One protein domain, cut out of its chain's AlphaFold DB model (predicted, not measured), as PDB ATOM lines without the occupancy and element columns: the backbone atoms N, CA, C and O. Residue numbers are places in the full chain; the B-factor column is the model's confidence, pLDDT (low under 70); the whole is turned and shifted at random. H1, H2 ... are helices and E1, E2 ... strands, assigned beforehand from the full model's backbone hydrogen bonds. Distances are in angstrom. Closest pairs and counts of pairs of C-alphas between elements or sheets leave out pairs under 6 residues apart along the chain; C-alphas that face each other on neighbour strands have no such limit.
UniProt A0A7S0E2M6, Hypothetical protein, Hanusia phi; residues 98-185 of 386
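This is residues 98 to 185 of the 386 residues of the protein "Hypothetical protein" of Hanusia phi (UniProt A0A7S0E2M6). A strongly twisted three-stranded sheet has one face covered by long H3 and shorter H2; its other face is bare, and H3 runs on past the sheet. The order along the 88 printed residues is E1, H1, H2, E2, E3, H3; the antiparallel sheet runs E1 E3 E2. The class is mixed, in two layers, helices on one face; it is compact, radius of gyration of the C-alphas 13.2 A, spanning 44 by 25 by 19 A.

Start at E1, residues 104 to 111, antiparallel to E3, residues 151 to 158; N 107 and O 156 are within hydrogen-bond range at 3.0 A. H1, residues 113 to 116, only grazes the sheet. H2, residues 121 to 129, has a height over the sheet of 9.7 A. E2, residues 142 to 148, forms a hairpin with E3; N 144 and O 155 are within hydrogen-bond range at 2.8 A. E1, H1, H2 and E2 make a split strand-helix-strand unit, E3 between its strands, with a right-handed crossover. H3, residues 161 to 184, is on the same face as H2 at a height of 9.1 A. Its residues 171 to 175 alone only just touch H2, with 3 pairs of C-alphas within 8 A, the closest Leu 127 and Arg 174 at 7.0 A. Every O i to N i+4 pair is within hydrogen-bond range in H2 and H3; H1 is too short for one.

Find C-alpha 104 at (126.046, 107.142, 82.541), where E1 begins its 22.6 A; H3 runs 34.7 A to C-alpha 184 at (107.792, 75.247, 71.476).

The C-alphas farthest apart, His 101 and Gln 185, are 46.1 A apart. The printed part has no cut; H2 to E2 is the long link, and residue 185 is under pLDDT 70.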
ATOM      1  N   PHE A  98     131.753 103.537  80.837       95.88
ATOM      2  CA  PHE A  98     131.296 104.805  81.405       95.88
ATOM      3  C   PHE A  98     131.530 105.939  80.402       95.88
ATOM      4  O   PHE A  98     132.649 106.074  79.902       95.88
ATOM      5  N   ASP A  99     130.508 106.747  80.124       95.38
ATOM      6  CA  ASP A  99     130.669 107.997  79.377       95.38
ATOM      7  C   ASP A  99     130.692 109.186  80.351       95.38
ATOM      8  O   ASP A  99     129.689 109.470  81.014       95.38
ATOM      9  N   PRO A 100     131.817 109.916  80.439       94.62
ATOM     10  CA  PRO A 100     131.955 111.035  81.359       94.62
ATOM     11  C   PRO A 100     131.086 112.247  80.999       94.62
ATOM     12  O   PRO A 100     130.875 113.086  81.871       94.62
ATOM     13  N   HIS A 101     130.586 112.363  79.763       94.88
ATOM     14  CA  HIS A 101     129.752 113.503  79.364       94.88
ATOM     15  C   HIS A 101     128.316 113.349  79.859       94.88
ATOM     16  O   HIS A 101     127.758 114.283  80.429       94.88
ATOM     17  N   SER A 102     127.727 112.166  79.669       95.00
ATOM     18  CA  SER A 102     126.392 111.851  80.189       95.00
ATOM     19  C   SER A 102     126.393 111.474  81.672       95.00
ATOM     20  O   SER A 102     125.350 111.547  82.319       95.00
ATOM     21  N   GLY A 103     127.539 111.054  82.219       96.50
ATOM     22  CA  GLY A 103     127.626 110.510  83.575       96.50
ATOM     23  C   GLY A 103     126.957 109.139  83.712       96.50
ATOM     24  O   GLY A 103     126.611 108.741  84.822       96.50
ATOM     25  N   LYS A 104     126.757 108.425  82.597       97.56
ATOM     26  CA  LYS A 104     126.046 107.142  82.541       97.56
ATOM     27  C   LYS A 104     126.974 105.992  82.168       97.56
ATOM     28  O   LYS A 104     128.046 106.171  81.583       97.56
ATOM     29  N   TRP A 105     126.535 104.787  82.497       98.00
ATOM     30  CA  TRP A 105     127.130 103.543  82.035       98.00
ATOM     31  C   TRP A 105     126.340 102.998  80.848       98.00
ATOM     32  O   TRP A 105     125.116 103.111  80.805       98.00
ATOM     33  N   PHE A 106     127.047 102.374  79.909       97.06
ATOM     34  CA  PHE A 106     126.488 101.841  78.672       97.06
ATOM     35  C   PHE A 106     127.013 100.443  78.403       97.06
ATOM     36  O   PHE A 106     128.212 100.178  78.534       97.06
ATOM     37  N   ARG A 107     126.141  99.558  77.936       96.94
ATOM     38  CA  ARG A 107     126.538  98.264  77.384       96.94
ATOM     39  C   ARG A 107     125.667  97.953  76.186       96.94
ATOM     40  O   ARG A 107     124.450  98.022  76.279       96.94
ATOM     41  N   SER A 108     126.301  97.624  75.070       95.75
ATOM     42  CA  SER A 108     125.609  97.307  73.827       95.75
ATOM     43  C   SER A 108     125.775  95.839  73.468       95.75
ATOM     44  O   SER A 108     126.844  95.263  73.694       95.75
ATOM     45  N   PHE A 109     124.755  95.263  72.851       95.19
ATOM     46  CA  PHE A 109     124.832  93.972  72.181       95.19
ATOM     47  C   PHE A 109     123.972  94.004  70.918       95.19
ATOM     48  O   PHE A 109     123.065  94.820  70.788       95.19
ATOM     49  N   THR A 110     124.275  93.131  69.969       93.94
ATOM     50  CA  THR A 110     123.523  93.002  68.721       93.94
ATOM     51  C   THR A 110     122.694  91.730  68.764       93.94
ATOM     52  O   THR A 110     123.184  90.685  69.200       93.94
ATOM     53  N   ILE A 111     121.445  91.812  68.315       91.50
ATOM     54  CA  ILE A 111     120.618  90.631  68.075       91.50
ATOM     55  C   ILE A 111     120.948  90.145  66.669       91.50
ATOM     56  O   ILE A 111     120.855  90.898  65.704       91.50
ATOM     57  N   ASP A 112     121.368  88.888  66.575       85.12
ATOM     58  CA  ASP A 112     121.702  88.250  65.307       85.12
ATOM     59  C   ASP A 112     120.483  88.244  64.371       85.12
ATOM     60  O   ASP A 112     119.384  87.851  64.762       85.12
ATOM     61  N   SER A 113     120.692  88.656  63.121       78.62
ATOM     62  CA  SER A 113     119.716  88.594  62.024       78.62
ATOM     63  C   SER A 113     119.003  87.238  61.888       78.62
ATOM     64  O   SER A 113     117.818  87.189  61.557       78.62
ATOM     65  N   SER A 114     119.675  86.130  62.214       81.44
ATOM     66  CA  SER A 114     119.070  84.792  62.217       81.44
ATOM     67  C   SER A 114     117.971  84.618  63.274       81.44
ATOM     68  O   SER A 114     117.065  83.801  63.097       81.44
ATOM     69  N   LEU A 115     118.029  85.398  64.356       75.00
ATOM     70  CA  LEU A 115     117.001  85.473  65.395       75.00
ATOM     71  C   LEU A 115     115.876  86.418  64.990       75.00
ATOM     72  O   LEU A 115     114.713  86.129  65.258       75.00
ATOM     73  N   VAL A 116     116.223  87.504  64.300       70.56
ATOM     74  CA  VAL A 116     115.261  88.464  63.747       70.56
ATOM     75  C   VAL A 116     114.327  87.795  62.746       70.56
ATOM     76  O   VAL A 116     113.133  88.041  62.778       70.56
ATOM     77  N   GLY A 117     114.817  86.862  61.927       75.88
ATOM     78  CA  GLY A 117     113.949  86.112  61.009       75.88
ATOM     79  C   GLY A 117     112.874  85.248  61.690       75.88
ATOM     80  O   GLY A 117     112.023  84.697  61.004       75.88
ATOM     81  N   ARG A 118     112.913  85.085  63.021       82.88
ATOM     82  CA  ARG A 118     111.919  84.323  63.796       82.88
ATOM     83  C   ARG A 118     111.027  85.189  64.681       82.88
ATOM     84  O   ARG A 118     110.110  84.646  65.288       82.88
ATOM     85  N   MET A 119     111.337  86.474  64.815       85.75
ATOM     86  CA  MET A 119     110.599  87.409  65.656       85.75
ATOM     87  C   MET A 119     110.311  88.672  64.859       85.75
ATOM     88  O   MET A 119     111.224  89.327  64.356       85.75
ATOM     89  N   SER A 120     109.045  89.050  64.787       87.44
ATOM     90  CA  SER A 120     108.645  90.318  64.189       87.44
ATOM     91  C   SER A 120     109.265  91.504  64.942       87.44
ATOM     92  O   SER A 120     109.535  91.450  66.146       87.44
ATOM     93  N   LEU A 121     109.450  92.627  64.238       85.38
ATOM     94  CA  LEU A 121     109.889  93.893  64.842       85.38
ATOM     95  C   LEU A 121     109.017  94.271  66.051       85.38
ATOM     96  O   LEU A 121     109.535  94.739  67.064       85.38
ATOM     97  N   GLN A 122     107.705  94.048  65.954       89.31
ATOM     98  CA  GLN A 122     106.764  94.341  67.027       89.31
ATOM     99  C   GLN A 122     107.035  93.490  68.275       89.31
ATOM    100  O   GLN A 122     107.127  94.048  69.365       89.31
ATOM    101  N   GLU A 123     107.248  92.180  68.126       91.12
ATOM    102  CA  GLU A 123     107.573  91.295  69.254       91.12
ATOM    103  C   GLU A 123     108.874  91.709  69.947       91.12
ATOM    104  O   GLU A 123     108.950  91.726  71.177       91.12
ATOM    105  N   VAL A 124     109.894  92.099  69.173       91.25
ATOM    106  CA  VAL A 124     111.156  92.612  69.728       91.25
ATOM    107  C   VAL A 124     110.904  93.897  70.522       91.25
ATOM    108  O   VAL A 124     111.360  94.019  71.659       91.25
ATOM    109  N   VAL A 125     110.148  94.849  69.973       91.69
ATOM    110  CA  VAL A 125     109.821  96.106  70.666       91.69
ATOM    111  C   VAL A 125     109.024  95.847  71.947       91.69
ATOM    112  O   VAL A 125     109.340  96.428  72.989       91.69
ATOM    113  N   GLU A 126     108.029  94.963  71.913       93.50
ATOM    114  CA  GLU A 126     107.219  94.601  73.082       93.50
ATOM    115  C   GLU A 126     108.063  93.941  74.183       93.50
ATOM    116  O   GLU A 126     107.921  94.272  75.368       93.50
ATOM    117  N   LEU A 127     109.015  93.086  73.798       93.56
ATOM    118  CA  LEU A 127     109.921  92.398  74.716       93.56
ATOM    119  C   LEU A 127     110.751  93.373  75.565       93.56
ATOM    120  O   LEU A 127     110.913  93.160  76.773       93.56
ATOM    121  N   PHE A 128     111.233  94.459  74.955       94.81
ATOM    122  CA  PHE A 128     112.035  95.486  75.631       94.81
ATOM    123  C   PHE A 128     111.211  96.650  76.201       94.81
ATOM    124  O   PHE A 128     111.721  97.415  77.019       94.81
ATOM    125  N   SER A 129     109.930  96.764  75.843       94.19
ATOM    126  CA  SER A 129     109.016  97.780  76.395       94.19
ATOM    127  C   SER A 129     108.498  97.439  77.796       94.19
ATOM    128  O   SER A 129     107.851  98.262  78.448       94.19
ATOM    129  N   CYS A 130     108.781  96.233  78.285       91.31
ATOM    130  CA  CYS A 130     108.376  95.782  79.606       91.31
ATOM    131  C   CYS A 130     109.234  96.385  80.726       91.31
ATOM    132  O   CYS A 130     110.453  96.492  80.613       91.31
ATOM    133  N   GLU A 131     108.623  96.661  81.877       91.12
ATOM    134  CA  GLU A 131     109.368  96.895  83.118       91.12
ATOM    135  C   GLU A 131     110.120  95.605  83.519       91.12
ATOM    136  O   GLU A 131     109.531  94.515  83.452       91.12
ATOM    137  N   PRO A 132     111.414  95.664  83.902       92.81
ATOM    138  CA  PRO A 132     112.234  96.852  84.194       92.81
ATOM    139  C   PRO A 132     113.092  97.384  83.022       92.81
ATOM    140  O   PRO A 132     113.903  98.281  83.224       92.81
ATOM    141  N   LEU A 133     112.975  96.821  81.816       96.38
ATOM    142  CA  LEU A 133     113.851  97.138  80.678       96.38
ATOM    143  C   LEU A 133     113.480  98.438  79.961       96.38
ATOM    144  O   LEU A 133     114.328  99.026  79.291       96.38
ATOM    145  N   ARG A 134     112.232  98.886  80.100       97.06
ATOM    146  CA  ARG A 134     111.706 100.077  79.435       97.06
ATOM    147  C   ARG A 134     112.617 101.293  79.629       97.06
ATOM    148  O   ARG A 134     112.942 101.661  80.755       97.06
ATOM    149  N   TYR A 135     112.965 101.962  78.528       97.50
ATOM    150  CA  TYR A 135     113.676 103.236  78.589       97.50
ATOM    151  C   TYR A 135     112.826 104.319  79.266       97.50
ATOM    152  O   TYR A 135     111.669 104.542  78.895       97.50
ATOM    153  N   ARG A 136     113.422 105.004  80.242       97.19
ATOM    154  CA  ARG A 136     112.823 106.104  81.004       97.19
ATOM    155  C   ARG A 136     113.518 107.414  80.630       97.19
ATOM    156  O   ARG A 136     114.655 107.631  81.067       97.19
ATOM    157  N   PRO A 137     112.876 108.289  79.838       95.75
ATOM    158  CA  PRO A 137     113.475 109.544  79.388       95.75
ATOM    159  C   PRO A 137     113.885 110.472  80.533       95.75
ATOM    160  O   PRO A 137     114.879 111.175  80.410       95.75
ATOM    161  N   GLU A 138     113.160 110.454  81.652       96.31
ATOM    162  CA  GLU A 138     113.399 111.346  82.793       96.31
ATOM    163  C   GLU A 138     114.698 111.003  83.526       96.31
ATOM    164  O   GLU A 138     115.405 111.887  84.006       96.31
ATOM    165  N   ALA A 139     115.008 109.709  83.617       95.75
ATOM    166  CA  ALA A 139     116.224 109.216  84.249       95.75
ATOM    167  C   ALA A 139     117.356 108.996  83.238       95.75
ATOM    168  O   ALA A 139     118.506 108.853  83.645       95.75
ATOM    169  N   HIS A 140     117.054 108.956  81.938       96.75
ATOM    170  CA  HIS A 140     117.954 108.478  80.891       96.75
ATOM    171  C   HIS A 140     118.539 107.089  81.207       96.75
ATOM    172  O   HIS A 140     119.738 106.865  81.045       96.75
ATOM    173  N   THR A 141     117.702 106.164  81.684       97.44
ATOM    174  CA  THR A 141     118.078 104.774  81.999       97.44
ATOM    175  C   THR A 141     117.117 103.779  81.351       97.44
ATOM    176  O   THR A 141     116.004 104.139  80.967       97.44
ATOM    177  N   GLY A 142     117.554 102.531  81.191       97.81
ATOM    178  CA  GLY A 142     116.805 101.449  80.550       97.81
ATOM    179  C   GLY A 142     117.434 100.993  79.233       97.81
ATOM    180  O   GLY A 142     118.613 101.238  78.969       97.81
ATOM    181  N   VAL A 143     116.659 100.286  78.417       97.75
ATOM    182  CA  VAL A 143     117.110  99.671  77.165       97.75
ATOM    183  C   VAL A 143     116.601 100.460  75.965       97.75
ATOM    184  O   VAL A 143     115.402 100.682  75.813       97.75
ATOM    185  N   VAL A 144     117.522 100.854  75.090       96.88
ATOM    186  CA  VAL A 144     117.239 101.521  73.818       96.88
ATOM    187  C   VAL A 144     117.489 100.542  72.679       96.88
ATOM    188  O   VAL A 144     118.546  99.915  72.611       96.88
ATOM    189  N   LEU A 145     116.520 100.436  71.776       95.25
ATOM    190  CA  LEU A 145     116.635  99.670  70.541       95.25
ATOM    191  C   LEU A 145     116.994 100.604  69.395       95.25
ATOM    192  O   LEU A 145     116.318 101.606  69.169       95.25
ATOM    193  N   ASN A 146     118.042 100.259  68.663       92.62
ATOM    194  CA  ASN A 146     118.452 100.941  67.452       92.62
ATOM    195  C   ASN A 146     118.424  99.945  66.289       92.62
ATOM    196  O   ASN A 146     119.115  98.928  66.330       92.62
ATOM    197  N   LEU A 147     117.619 100.227  65.269       87.69
ATOM    198  CA  LEU A 147     117.516  99.403  64.070       87.69
ATOM    199  C   LEU A 147     118.443  99.978  62.997       87.69
ATOM    200  O   LEU A 147     118.204 101.072  62.488       87.69
ATOM    201  N   VAL A 148     119.500  99.244  62.652       83.81
ATOM    202  CA  VAL A 148     120.483  99.658  61.642       83.81
ATOM    203  C   VAL A 148     120.613  98.547  60.611       83.81
ATOM    204  O   VAL A 148     121.058  97.461  60.949       83.81
ATOM    205  N   LEU A 149     120.250  98.813  59.351       79.12
ATOM    206  CA  LEU A 149     120.444  97.873  58.231       79.12
ATOM    207  C   LEU A 149     119.899  96.450  58.500       79.12
ATOM    208  O   LEU A 149     120.553  95.466  58.177       79.12
ATOM    209  N   ASN A 150     118.701  96.344  59.086       75.81
ATOM    210  CA  ASN A 150     118.055  95.084  59.499       75.81
ATOM    211  C   ASN A 150     118.723  94.350  60.679       75.81
ATOM    212  O   ASN A 150     118.328  93.233  61.011       75.81
ATOM    213  N   GLU A 151     119.686  94.975  61.353       83.06
ATOM    214  CA  GLU A 151     120.243  94.490  62.613       83.06
ATOM    215  C   GLU A 151     119.685  95.304  63.784       83.06
ATOM    216  O   GLU A 151     119.665  96.540  63.763       83.06
ATOM    217  N   PHE A 152     119.250  94.614  64.839       89.88
ATOM    218  CA  PHE A 152     118.884  95.272  66.088       89.88
ATOM    219  C   PHE A 152     120.116  95.422  66.965       89.88
ATOM    220  O   PHE A 152     120.675  94.445  67.471       89.88
ATOM    221  N   ASN A 153     120.511  96.666  67.187       93.75
ATOM    222  CA  ASN A 153     121.495  97.029  68.185       93.75
ATOM    223  C   ASN A 153     120.768  97.460  69.460       93.75
ATOM    224  O   ASN A 153     119.957  98.385  69.454       93.75
ATOM    225  N   VAL A 154     121.044  96.766  70.554       95.81
ATOM    226  CA  VAL A 154     120.423  97.001  71.851       95.81
ATOM    227  C   VAL A 154     121.440  97.680  72.752       95.81
ATOM    228  O   VAL A 154     122.539  97.165  72.953       95.81
ATOM    229  N   MET A 155     121.073  98.824  73.322       97.56
ATOM    230  CA  MET A 155     121.916  99.599  74.225       97.56
ATOM    231  C   MET A 155     121.263  99.706  75.604       97.56
ATOM    232  O   MET A 155     120.214 100.321  75.762       97.56
ATOM    233  N   CYS A 156     121.903  99.127  76.616       98.00
ATOM    234  CA  CYS A 156     121.521  99.241  78.020       98.00
ATOM    235  C   CYS A 156     122.208 100.460  78.642       98.00
ATOM    236  O   CYS A 156     123.437 100.563  78.576       98.00
ATOM    237  N   ILE A 157     121.431 101.349  79.259       98.06
ATOM    238  CA  ILE A 157     121.894 102.588  79.896       98.06
ATOM    239  C   ILE A 157     121.497 102.573  81.373       98.06
ATOM    240  O   ILE A 157     120.341 102.309  81.698       98.06
ATOM    241  N   GLY A 158     122.428 102.890  82.268       97.88
ATOM    242  CA  GLY A 158     122.181 102.915  83.712       97.88
ATOM    243  C   GLY A 158     123.088 103.897  84.445       97.88
ATOM    244  O   GLY A 158     124.087 104.372  83.899       97.88
ATOM    245  N   ASP A 159     122.746 104.201  85.693       97.81
ATOM    246  CA  ASP A 159     123.523 105.086  86.572       97.81
ATOM    247  C   ASP A 159     124.774 104.399  87.124       97.81
ATOM    248  O   ASP A 159     125.770 105.040  87.467       97.81
ATOM    249  N   THR A 160     124.748 103.070  87.188       96.56
ATOM    250  CA  THR A 160     125.855 102.265  87.704       96.56
ATOM    251  C   THR A 160     126.198 101.128  86.751       96.56
ATOM    252  O   THR A 160     125.351 100.631  86.011       96.56
ATOM    253  N   HIS A 161     127.447 100.661  86.798       94.69
ATOM    254  CA  HIS A 161     127.861  99.483  86.031       94.69
ATOM    255  C   HIS A 161     127.036  98.236  86.392       94.69
ATOM    256  O   HIS A 161     126.713  97.449  85.511       94.69
ATOM    257  N   VAL A 162     126.652  98.091  87.668       95.25
ATOM    258  CA  VAL A 162     125.827  96.975  88.161       95.25
ATOM    259  C   VAL A 162     124.443  97.000  87.521       95.25
ATOM    260  O   VAL A 162     123.966  95.973  87.053       95.25
ATOM    261  N   GLU A 163     123.812  98.173  87.465       95.75
ATOM    262  CA  GLU A 163     122.500  98.345  86.837       95.75
ATOM    263  C   GLU A 163     122.543  98.005  85.344       95.75
ATOM    264  O   GLU A 163     121.685  97.282  84.853       95.75
ATOM    265  N   VAL A 164     123.570  98.459  84.626       96.94
ATOM    266  CA  VAL A 164     123.737  98.151  83.199       96.94
ATOM    267  C   VAL A 164     123.968  96.664  82.953       96.94
ATOM    268  O   VAL A 164     123.412  96.102  82.006       96.94
ATOM    269  N   ASP A 165     124.771  96.012  83.793       94.88
ATOM    270  CA  ASP A 165     125.010  94.574  83.691       94.88
ATOM    271  C   ASP A 165     123.749  93.763  84.026       94.88
ATOM    272  O   ASP A 165     123.501  92.731  83.392       94.88
ATOM    273  N   GLN A 166     122.916  94.254  84.949       95.88
ATOM    274  CA  GLN A 166     121.604  93.682  85.245       95.88
ATOM    275  C   GLN A 166     120.638  93.863  84.067       95.88
ATOM    276  O   GLN A 166     120.089  92.872  83.590       95.88
ATOM    277  N   LEU A 167     120.504  95.082  83.528       97.06
ATOM    278  CA  LEU A 167     119.678  95.374  82.348       97.06
ATOM    279  C   LEU A 167     120.068  94.497  81.156       97.06
ATOM    280  O   LEU A 167     119.200  93.937  80.494       97.06
ATOM    281  N   HIS A 168     121.368  94.331  80.907       96.56
ATOM    282  CA  HIS A 168     121.867  93.440  79.863       96.56
ATOM    283  C   HIS A 168     121.496  91.976  80.135       96.56
ATOM    284  O   HIS A 168     121.077  91.259  79.227       96.56
ATOM    285  N   SER A 169     121.677  91.501  81.368       95.81
ATOM    286  CA  SER A 169     121.370  90.112  81.732       95.81
ATOM    287  C   SER A 169     119.875  89.813  81.604       95.81
ATOM    288  O   SER A 169     119.509  88.786  81.032       95.81
ATOM    289  N   ASP A 170     119.024  90.738  82.044       96.56
ATOM    290  CA  ASP A 170     117.566  90.635  81.949       96.56
ATOM    291  C   ASP A 170     117.089  90.702  80.493       96.56
ATOM    292  O   ASP A 170     116.251  89.901  80.076       96.56
ATOM    293  N   ALA A 171     117.667  91.604  79.697       95.94
ATOM    294  CA  ALA A 171     117.430  91.708  78.259       95.94
ATOM    295  C   ALA A 171     117.732  90.387  77.532       95.94
ATOM    296  O   ALA A 171     116.888  89.867  76.799       95.94
ATOM    297  N   MET A 172     118.906  89.802  77.786       95.31
ATOM    298  CA  MET A 172     119.311  88.525  77.193       95.31
ATOM    299  C   MET A 172     118.451  87.354  77.676       95.31
ATOM    300  O   MET A 172     118.107  86.475  76.884       95.31
ATOM    301  N   ALA A 173     118.086  87.332  78.961       95.06
ATOM    302  CA  ALA A 173     117.224  86.297  79.522       95.06
ATOM    303  C   ALA A 173     115.830  86.319  78.883       95.06
ATOM    304  O   ALA A 173     115.323  85.265  78.498       95.06
ATOM    305  N   ARG A 174     115.240  87.508  78.704       94.06
ATOM    306  CA  ARG A 174     113.941  87.651  78.033       94.06
ATOM    307  C   ARG A 174     114.003  87.257  76.569       94.06
ATOM    308  O   ARG A 174     113.139  86.507  76.124       94.06
ATOM    309  N   LEU A 175     115.025  87.710  75.843       93.19
ATOM    310  CA  LEU A 175     115.210  87.334  74.442       93.19
ATOM    311  C   LEU A 175     115.272  85.807  74.300       93.19
ATOM    312  O   LEU A 175     114.542  85.224  73.502       93.19
ATOM    313  N   LYS A 176     116.065  85.147  75.151       92.69
ATOM    314  CA  LYS A 176     116.170  83.684  75.178       92.69
ATOM    315  C   LYS A 176     114.836  83.009  75.509       92.69
ATOM    316  O   LYS A 176     114.462  82.056  74.832       92.69
ATOM    317  N   GLN A 177     114.112  83.503  76.511       92.50
ATOM    318  CA  GLN A 177     112.801  82.968  76.882       92.50
ATOM    319  C   GLN A 177     111.795  83.082  75.730       92.50
ATOM    320  O   GLN A 177     111.055  82.136  75.467       92.50
ATOM    321  N   SER A 178     111.786  84.217  75.025       91.00
ATOM    322  CA  SER A 178     110.914  84.424  73.868       91.00
ATOM    323  C   SER A 178     111.255  83.462  72.738       91.00
ATOM    324  O   SER A 178     110.366  82.832  72.177       91.00
ATOM    325  N   MET A 179     112.545  83.267  72.458       88.62
ATOM    326  CA  MET A 179     112.987  82.307  71.446       88.62
ATOM    327  C   MET A 179     112.580  80.868  71.779       88.62
ATOM    328  O   MET A 179     112.170  80.117  70.894       88.62
ATOM    329  N   GLU A 180     112.706  80.467  73.046       89.50
ATOM    330  CA  GLU A 180     112.291  79.137  73.502       89.50
ATOM    331  C   GLU A 180     110.770  78.959  73.387       89.50
ATOM    332  O   GLU A 180     110.313  77.896  72.963       89.50
ATOM    333  N   ALA A 181     109.991  80.006  73.681       87.56
ATOM    334  CA  ALA A 181     108.539  79.996  73.533       87.56
ATOM    335  C   ALA A 181     108.104  79.856  72.063       87.56
ATOM    336  O   ALA A 181     107.262  79.008  71.760       87.56
ATOM    337  N   SER A 182     108.720  80.609  71.147       82.44
ATOM    338  CA  SER A 182     108.431  80.518  69.709       82.44
ATOM    339  C   SER A 182     108.812  79.155  69.122       82.44
ATOM    340  O   SER A 182     108.167  78.673  68.198       82.44
ATOM    341  N   CYS A 183     109.836  78.491  69.670       79.25
ATOM    342  CA  CYS A 183     110.263  77.169  69.204       79.25
ATOM    343  C   CYS A 183     109.395  76.016  69.749       79.25
ATOM    344  O   CYS A 183     109.432  74.914  69.198       79.25
ATOM    345  N   ALA A 184     108.645  76.247  70.832       77.06
ATOM    346  CA  ALA A 184     107.792  75.247  71.476       77.06
ATOM    347  C   ALA A 184     106.375  75.168  70.881       77.06
ATOM    348  O   ALA A 184     105.662  74.195  71.139       77.06
ATOM    349  N   GLN A 185     105.952  76.157  70.089       69.19
ATOM    350  CA  GLN A 185     104.687  76.070  69.366       69.19
ATOM    351  C   GLN A 185     104.855  75.149  68.143       69.19
ATOM    352  O   GLN A 185     105.772  75.357  67.346       69.19
TER     353      GLN A 185